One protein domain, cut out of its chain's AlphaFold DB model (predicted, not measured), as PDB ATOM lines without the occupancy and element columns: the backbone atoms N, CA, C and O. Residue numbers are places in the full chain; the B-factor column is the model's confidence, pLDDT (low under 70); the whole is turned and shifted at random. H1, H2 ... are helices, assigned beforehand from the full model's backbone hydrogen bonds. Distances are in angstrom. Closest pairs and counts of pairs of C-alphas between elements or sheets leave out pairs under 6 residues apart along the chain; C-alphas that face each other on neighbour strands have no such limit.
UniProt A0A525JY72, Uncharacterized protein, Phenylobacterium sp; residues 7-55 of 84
ATOM      1  N   GLU A   7      -5.903  -4.170  20.356       68.00
ATOM      2  CA  GLU A   7      -5.849  -3.116  21.372       68.00
ATOM      3  C   GLU A   7      -7.062  -2.195  21.297       68.00
ATOM      4  O   GLU A   7      -7.705  -1.961  22.310       68.00
ATOM      5  N   ALA A   8      -7.444  -1.743  20.100       71.00
ATOM      6  CA  ALA A   8      -8.650  -0.941  19.924       71.00
ATOM      7  C   ALA A   8      -9.910  -1.722  20.335       71.00
ATOM      8  O   ALA A   8     -10.809  -1.160  20.960       71.00
ATOM      9  N   LEU A   9      -9.954  -3.030  20.053       71.81
ATOM     10  CA  LEU A   9     -11.036  -3.904  20.500       71.81
ATOM     11  C   LEU A   9     -11.071  -4.019  22.025       71.81
ATOM     12  O   LEU A   9     -12.141  -3.931  22.613       71.81
ATOM     13  N   TYR A  10      -9.910  -4.178  22.665       73.69
ATOM     14  CA  TYR A  10      -9.795  -4.174  24.118       73.69
ATOM     15  C   TYR A  10     -10.267  -2.839  24.701       73.69
ATOM     16  O   TYR A  10     -11.147  -2.834  25.555       73.69
ATOM     17  N   THR A  11      -9.780  -1.708  24.193       73.00
ATOM     18  CA  THR A  11     -10.208  -0.382  24.652       73.00
ATOM     19  C   THR A  11     -11.719  -0.212  24.518       73.00
ATOM     20  O   THR A  11     -12.351   0.252  25.456       73.00
ATOM     21  N   LEU A  12     -12.331  -0.663  23.420       72.94
ATOM     22  CA  LEU A  12     -13.790  -0.660  23.247       72.94
ATOM     23  C   LEU A  12     -14.513  -1.558  24.258       72.94
ATOM     24  O   LEU A  12     -15.490  -1.128  24.866       72.94
ATOM     25  N   VAL A  13     -14.028  -2.789  24.449       74.25
ATOM     26  CA  VAL A  13     -14.582  -3.758  25.408       74.25
ATOM     27  C   VAL A  13     -14.519  -3.229  26.834       74.25
ATOM     28  O   VAL A  13     -15.391  -3.581  27.615       74.25
ATOM     29  N   TRP A  14     -13.505  -2.434  27.181       75.31
ATOM     30  CA  TRP A  14     -13.293  -1.913  28.535       75.31
ATOM     31  C   TRP A  14     -13.847  -0.502  28.753       75.31
ATOM     32  O   TRP A  14     -14.203  -0.171  29.882       75.31
ATOM     33  N   ALA A  15     -13.987   0.306  27.700       72.62
ATOM     34  CA  ALA A  15     -14.616   1.624  27.764       72.62
ATOM     35  C   ALA A  15     -16.146   1.533  27.829       72.62
ATOM     36  O   ALA A  15     -16.789   2.349  28.488       72.62
ATOM     37  N   GLU A  16     -16.744   0.543  27.160       74.06
ATOM     38  CA  GLU A  16     -18.193   0.376  27.112       74.06
ATOM     39  C   GLU A  16     -18.631  -1.061  27.410       74.06
ATOM     40  O   GLU A  16     -17.933  -2.020  27.081       74.06
ATOM     41  N   PRO A  17     -19.848  -1.250  27.958       76.06
ATOM     42  CA  PRO A  17     -20.405  -2.575  28.144       76.06
ATOM     43  C   PRO A  17     -20.430  -3.361  26.838       76.06
ATOM     44  O   PRO A  17     -20.909  -2.859  25.821       76.06
ATOM     45  N   VAL A  18     -20.049  -4.639  26.905       76.06
ATOM     46  CA  VAL A  18     -20.110  -5.584  25.774       76.06
ATOM     47  C   VAL A  18     -21.453  -5.518  25.044       76.06
ATOM     48  O   VAL A  18     -21.481  -5.585  23.827       76.06
ATOM     49  N   ARG A  19     -22.567  -5.315  25.760       74.75
ATOM     50  CA  ARG A  19     -23.890  -5.127  25.143       74.75
ATOM     51  C   ARG A  19     -23.974  -3.904  24.229       74.75
ATOM     52  O   ARG A  19     -24.550  -4.019  23.156       74.75
ATOM     53  N   LYS A  20     -23.415  -2.756  24.628       79.81
ATOM     54  CA  LYS A  20     -23.394  -1.540  23.798       79.81
ATOM     55  C   LYS A  20     -22.496  -1.730  22.585       79.81
ATOM     56  O   LYS A  20     -22.917  -1.415  21.480       79.81
ATOM     57  N   VAL A  21     -21.296  -2.275  22.776       79.50
ATOM     58  CA  VAL A  21     -20.359  -2.528  21.671       79.50
ATOM     59  C   VAL A  21     -20.937  -3.554  20.697       79.50
ATOM     60  O   VAL A  21     -20.939  -3.325  19.492       79.50
ATOM     61  N   ALA A  22     -21.500  -4.649  21.205       79.50
ATOM     62  CA  ALA A  22     -22.153  -5.663  20.390       79.50
ATOM     63  C   ALA A  22     -23.360  -5.075  19.638       79.50
ATOM     64  O   ALA A  22     -23.445  -5.260  18.430       79.50
ATOM     65  N   ALA A  23     -24.209  -4.269  20.290       80.88
ATOM     66  CA  ALA A  23     -25.314  -3.570  19.627       80.88
ATOM     67  C   ALA A  23     -24.832  -2.611  18.526       80.88
ATOM     68  O   ALA A  23     -25.379  -2.627  17.427       80.88
ATOM     69  N   LYS A  24     -23.764  -1.837  18.776       77.69
ATOM     70  CA  LYS A  24     -23.126  -0.974  17.763       77.69
ATOM     71  C   LYS A  24     -22.590  -1.772  16.576       77.69
ATOM     72  O   LYS A  24     -22.591  -1.267  15.464       77.69
ATOM     73  N   LEU A  25     -22.138  -3.004  16.808       74.44
ATOM     74  CA  LEU A  25     -21.629  -3.907  15.776       74.44
ATOM     75  C   LEU A  25     -22.715  -4.802  15.152       74.44
ATOM     76  O   LEU A  25     -22.388  -5.619  14.293       74.44
ATOM     77  N   GLY A  26     -23.978  -4.695  15.577       79.38
ATOM     78  CA  GLY A  26     -25.054  -5.590  15.137       79.38
ATOM     79  C   GLY A  26     -24.870  -7.051  15.577       79.38
ATOM     80  O   GLY A  26     -25.399  -7.962  14.948       79.38
ATOM     81  N   MET A  27     -24.095  -7.295  16.634       81.19
ATOM     82  CA  MET A  27     -23.816  -8.620  17.187       81.19
ATOM     83  C   MET A  27     -24.570  -8.842  18.501       81.19
ATOM     84  O   MET A  27     -24.789  -7.920  19.285       81.19
ATOM     85  N   SER A  28     -24.905 -10.098  18.798       79.44
ATOM     86  CA  SER A  28     -25.314 -10.491  20.151       79.44
ATOM     87  C   SER A  28     -24.105 -10.518  21.091       79.44
ATOM     88  O   SER A  28     -22.980 -10.795  20.666       79.44
ATOM     89  N   ASP A  29     -24.323 -10.318  22.390       74.56
ATOM     90  CA  ASP A  29     -23.275 -10.366  23.420       74.56
ATOM     91  C   ASP A  29     -22.496 -11.693  23.405       74.56
ATOM     92  O   ASP A  29     -21.274 -11.705  23.561       74.56
ATOM     93  N   VAL A  30     -23.179 -12.806  23.122       80.31
ATOM     94  CA  VAL A  30     -22.563 -14.133  22.977       80.31
ATOM     95  C   VAL A  30     -21.657 -14.208  21.744       80.31
ATOM     96  O   VAL A  30     -20.552 -14.749  21.823       80.31
ATOM     97  N   ALA A  31     -22.096 -13.656  20.609       80.81
ATOM     98  CA  ALA A  31     -21.320 -13.640  19.368       80.81
ATOM     99  C   ALA A  31     -20.073 -12.761  19.516       80.81
ATOM    100  O   ALA A  31     -18.967 -13.181  19.171       80.81
ATOM    101  N   PHE A  32     -20.232 -11.592  20.132       79.44
ATOM    102  CA  PHE A  32     -19.126 -10.697  20.433       79.44
ATOM    103  C   PHE A  32     -18.129 -11.325  21.419       79.44
ATOM    104  O   PHE A  32     -16.918 -11.235  21.217       79.44
ATOM    105  N   LYS A  33     -18.607 -12.047  22.443       76.06
ATOM    106  CA  LYS A  33     -17.728 -12.779  23.368       76.06
ATOM    107  C   LYS A  33     -16.923 -13.860  22.644       76.06
ATOM    108  O   LYS A  33     -15.714 -13.944  22.842       76.06
ATOM    109  N   LYS A  34     -17.560 -14.642  21.763       79.69
ATOM    110  CA  LYS A  34     -16.864 -15.621  20.904       79.69
ATOM    111  C   LYS A  34     -15.814 -14.948  20.018       79.69
ATOM    112  O   LYS A  34     -14.727 -15.495  19.848       79.69
ATOM    113  N   TYR A  35     -16.120 -13.767  19.489       77.50
ATOM    114  CA  TYR A  35     -15.184 -12.988  18.685       77.50
ATOM    115  C   TYR A  35     -13.965 -12.536  19.501       77.50
ATOM    116  O   TYR A  35     -12.834 -12.749  19.074       77.50
ATOM    117  N   CYS A  36     -14.176 -11.998  20.705       75.75
ATOM    118  CA  CYS A  36     -13.089 -11.574  21.590       75.75
ATOM    119  C   CYS A  36     -12.191 -12.750  22.000       75.75
ATOM    120  O   CYS A  36     -10.970 -12.634  21.941       75.75
ATOM    121  N   VAL A  37     -12.786 -13.901  22.337       75.94
ATOM    122  CA  VAL A  37     -12.042 -15.134  22.648       75.94
ATOM    123  C   VAL A  37     -11.206 -15.583  21.445       75.94
ATOM    124  O   VAL A  37     -10.019 -15.859  21.603       75.94
ATOM    125  N   ARG A  38     -11.774 -15.576  20.229       74.44
ATOM    126  CA  ARG A  38     -11.026 -15.867  18.988       74.44
ATOM    127  C   ARG A  38      -9.912 -14.854  18.711       74.44
ATOM    128  O   ARG A  38      -8.883 -15.231  18.168       74.44
ATOM    129  N   GLY A  39     -10.110 -13.590  19.081       70.75
ATOM    130  CA  GLY A  39      -9.118 -12.518  18.964       70.75
ATOM    131  C   GLY A  39      -8.081 -12.488  20.091       70.75
ATOM    132  O   GLY A  39      -7.246 -11.582  20.124       70.75
ATOM    133  N   GLY A  40      -8.137 -13.426  21.044       68.88
ATOM    134  CA  GLY A  40      -7.254 -13.437  22.209       68.88
ATOM    135  C   GLY A  40      -7.385 -12.178  23.075       68.88
ATOM    136  O   GLY A  40      -6.400 -11.734  23.669       68.88
ATOM    137  N   VAL A  41      -8.565 -11.552  23.096       72.31
ATOM    138  CA  VAL A  41      -8.877 -10.402  23.950       72.31
ATOM    139  C   VAL A  41      -9.535 -10.929  25.228       72.31
ATOM    140  O   VAL A  41     -10.555 -11.618  25.134       72.31
ATOM    141  N   PRO A  42      -8.986 -10.633  26.420       70.38
ATOM    142  CA  PRO A  42      -9.608 -11.009  27.679       70.38
ATOM    143  C   PRO A  42     -10.941 -10.276  27.810       70.38
ATOM    144  O   PRO A  42     -11.007  -9.047  27.797       70.38
ATOM    145  N   VAL A  43     -12.015 -11.053  27.903       70.62
ATOM    146  CA  VAL A  43     -13.372 -10.527  28.060       70.62
ATOM    147  C   VAL A  43     -13.719 -10.574  29.540       70.62
ATOM    148  O   VAL A  43     -13.517 -11.625  30.155       70.62
ATOM    149  N   PRO A  44     -14.270  -9.498  30.120       71.00
ATOM    150  CA  PRO A  44     -14.708  -9.527  31.505       71.00
ATOM    151  C   PRO A  44     -15.774 -10.611  31.733       71.00
ATOM    152  O   PRO A  44     -16.588 -10.924  30.853       71.00
ATOM    153  N   GLU A  45     -15.768 -11.202  32.929       68.62
ATOM    154  CA  GLU A  45     -16.687 -12.283  33.281       68.62
ATOM    155  C   GLU A  45     -18.162 -11.871  33.195       68.62
ATOM    156  O   GLU A  45     -18.537 -10.693  33.264       68.62
ATOM    157  N   ARG A  46     -19.039 -12.876  33.050       62.78
ATOM    158  CA  ARG A  46     -20.484 -12.645  32.977       62.78
ATOM    159  C   ARG A  46     -20.933 -12.023  34.303       62.78
ATOM    160  O   ARG A  46     -20.745 -12.602  35.363       62.78
ATOM    161  N   GLY A  47     -21.495 -10.818  34.234       69.50
ATOM    162  CA  GLY A  47     -21.896 -10.055  35.417       69.50
ATOM    163  C   GLY A  47     -20.883  -9.008  35.888       69.50
ATOM    164  O   GLY A  47     -21.239  -8.223  36.757       69.50
ATOM    165  N   TYR A  48     -19.691  -8.903  35.288       77.19
ATOM    166  CA  TYR A  48     -18.773  -7.777  35.528       77.19
ATOM    167  C   TYR A  48     -19.474  -6.427  35.311       77.19
ATOM    168  O   TYR A  48     -19.493  -5.579  36.194       77.19
ATOM    169  N   TRP A  49     -20.158  -6.275  34.174       75.06
ATOM    170  CA  TRP A  49     -20.911  -5.060  33.851       75.06
ATOM    171  C   TRP A  49     -22.119  -4.839  34.754       75.06
ATOM    172  O   TRP A  49     -22.456  -3.700  35.039       75.06
ATOM    173  N   ALA A  50     -22.751  -5.914  35.230       75.81
ATOM    174  CA  ALA A  50     -23.835  -5.808  36.201       75.81
ATOM    175  C   ALA A  50     -23.307  -5.334  37.564       75.81
ATOM    176  O   ALA A  50     -23.923  -4.483  38.194       75.81
ATOM    177  N   LYS A  51     -22.137  -5.829  37.993       80.56
ATOM    178  CA  LYS A  51     -21.442  -5.378  39.207       80.56
ATOM    179  C   LYS A  51     -20.997  -3.916  39.076       80.56
ATOM    180  O   LYS A  51     -21.240  -3.152  40.002       80.56
ATOM    181  N   LEU A  52     -20.433  -3.519  37.931       78.25
ATOM    182  CA  LEU A  52     -20.036  -2.134  37.652       78.25
ATOM    183  C   LEU A  52     -21.247  -1.188  37.645       78.25
ATOM    184  O   LEU A  52     -21.215  -0.154  38.301       78.25
ATOM    185  N   ALA A  53     -22.329  -1.560  36.953       75.31
ATOM    186  CA  ALA A  53     -23.567  -0.778  36.915       75.31
ATOM    187  C   ALA A  53     -24.231  -0.665  38.298       75.31
ATOM    188  O   ALA A  53     -24.857   0.343  38.597       75.31
ATOM    189  N   ALA A  54     -24.057  -1.676  39.151       83.44
ATOM    190  CA  ALA A  54     -24.497  -1.661  40.543       83.44
ATOM    191  C   ALA A  54     -23.525  -0.927  41.493       83.44
ATOM    192  O   ALA A  54     -23.683  -1.030  42.708       83.44
ATOM    193  N   GLY A  55     -22.490  -0.249  40.979       80.31
ATOM    194  CA  GLY A  55     -21.515   0.498  41.784       80.31
ATOM    195  C   GLY A  55     -20.569  -0.371  42.622       80.31
ATOM    196  O   GLY A  55     -19.900   0.133  43.523       80.31
TER     197      GLY A  55
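What this domain is: This is residues 7 to 55 of the 84 residues of an uncharacterized protein of Phenylobacterium sp (UniProt A0A525JY72). Three short helices make a small, loosely joined head, H2 standing crosswise to both H1 and H3, while H1 and H3 lie on two sides with a gap between them. The fourth helix, H4, is set off from this head at the far end of a looping link, residues 39 to 47, and the longest axis of the whole runs out to it. The printed part has 49 residues with four named helices, in the order H1, H2, H3, H4, and no named strand; the class is all helix. It is compact, with a radius of gyration of the C-alphas of 10.2 A, and the C-alphas span 29 by 20 by 17 A.

How they stand to each other: Begin with the longest helix, H3, residues 29 to 38. Look from its first residue to H2, residues 18 to 24: the two touch, and their closest C-alphas, those of Arg 19 and Asp 29, are 5.5 A apart. Their lines are about perpendicular, at 78 degrees. Next find H1, residues 7 to 15, which is close to H2 but not clearly touching it; the closest C-alphas, those of Val 13 and Val 21, are 7.0 A apart. The lines of H1 and H2 are only just about perpendicular, at 70.1 degrees. H1 and H3 are near each other, with 5 pairs of C-alphas within 10 A. Last comes H4, residues 48 to 53, which is apart from H1 and from H3, and only just apart from H2, the closest C-alphas being 8.1 A apart. In H1, H2, H3 and H4 every O i to N i+4 pair is within hydrogen-bond range.

Where its parts are: Find C-alpha 29 at (-23.275, -10.366, 23.420); from there H3 runs 14.1 A to C-alpha 38 at (-11.026, -15.867, 18.988). Go back to C-alpha 7 at (-5.849, -3.116, 21.372), where H1 begins; it runs 11.8 A to C-alpha 15. H2 covers 9.7 A from C-alpha 18 to C-alpha 24. H4 covers 8.6 A and ends at C-alpha 53, at (-23.567, -0.778, 36.915).

The domain as a whole: The two C-alphas farthest apart are those of Arg 38 and Gly 55, at 30.0 A. The printed part, residues 7 to 55, has no cut. The links from H1 to H2 and from H2 to H3 are tight, with 2 and 4 residues; the link from H3 to H4, with 9 residues, is short. Read the B-factor column for the model's confidence: the mean pLDDT of the printed part is 75.3, and residue 7, residue 40 and residues 45 to 47 are under 70.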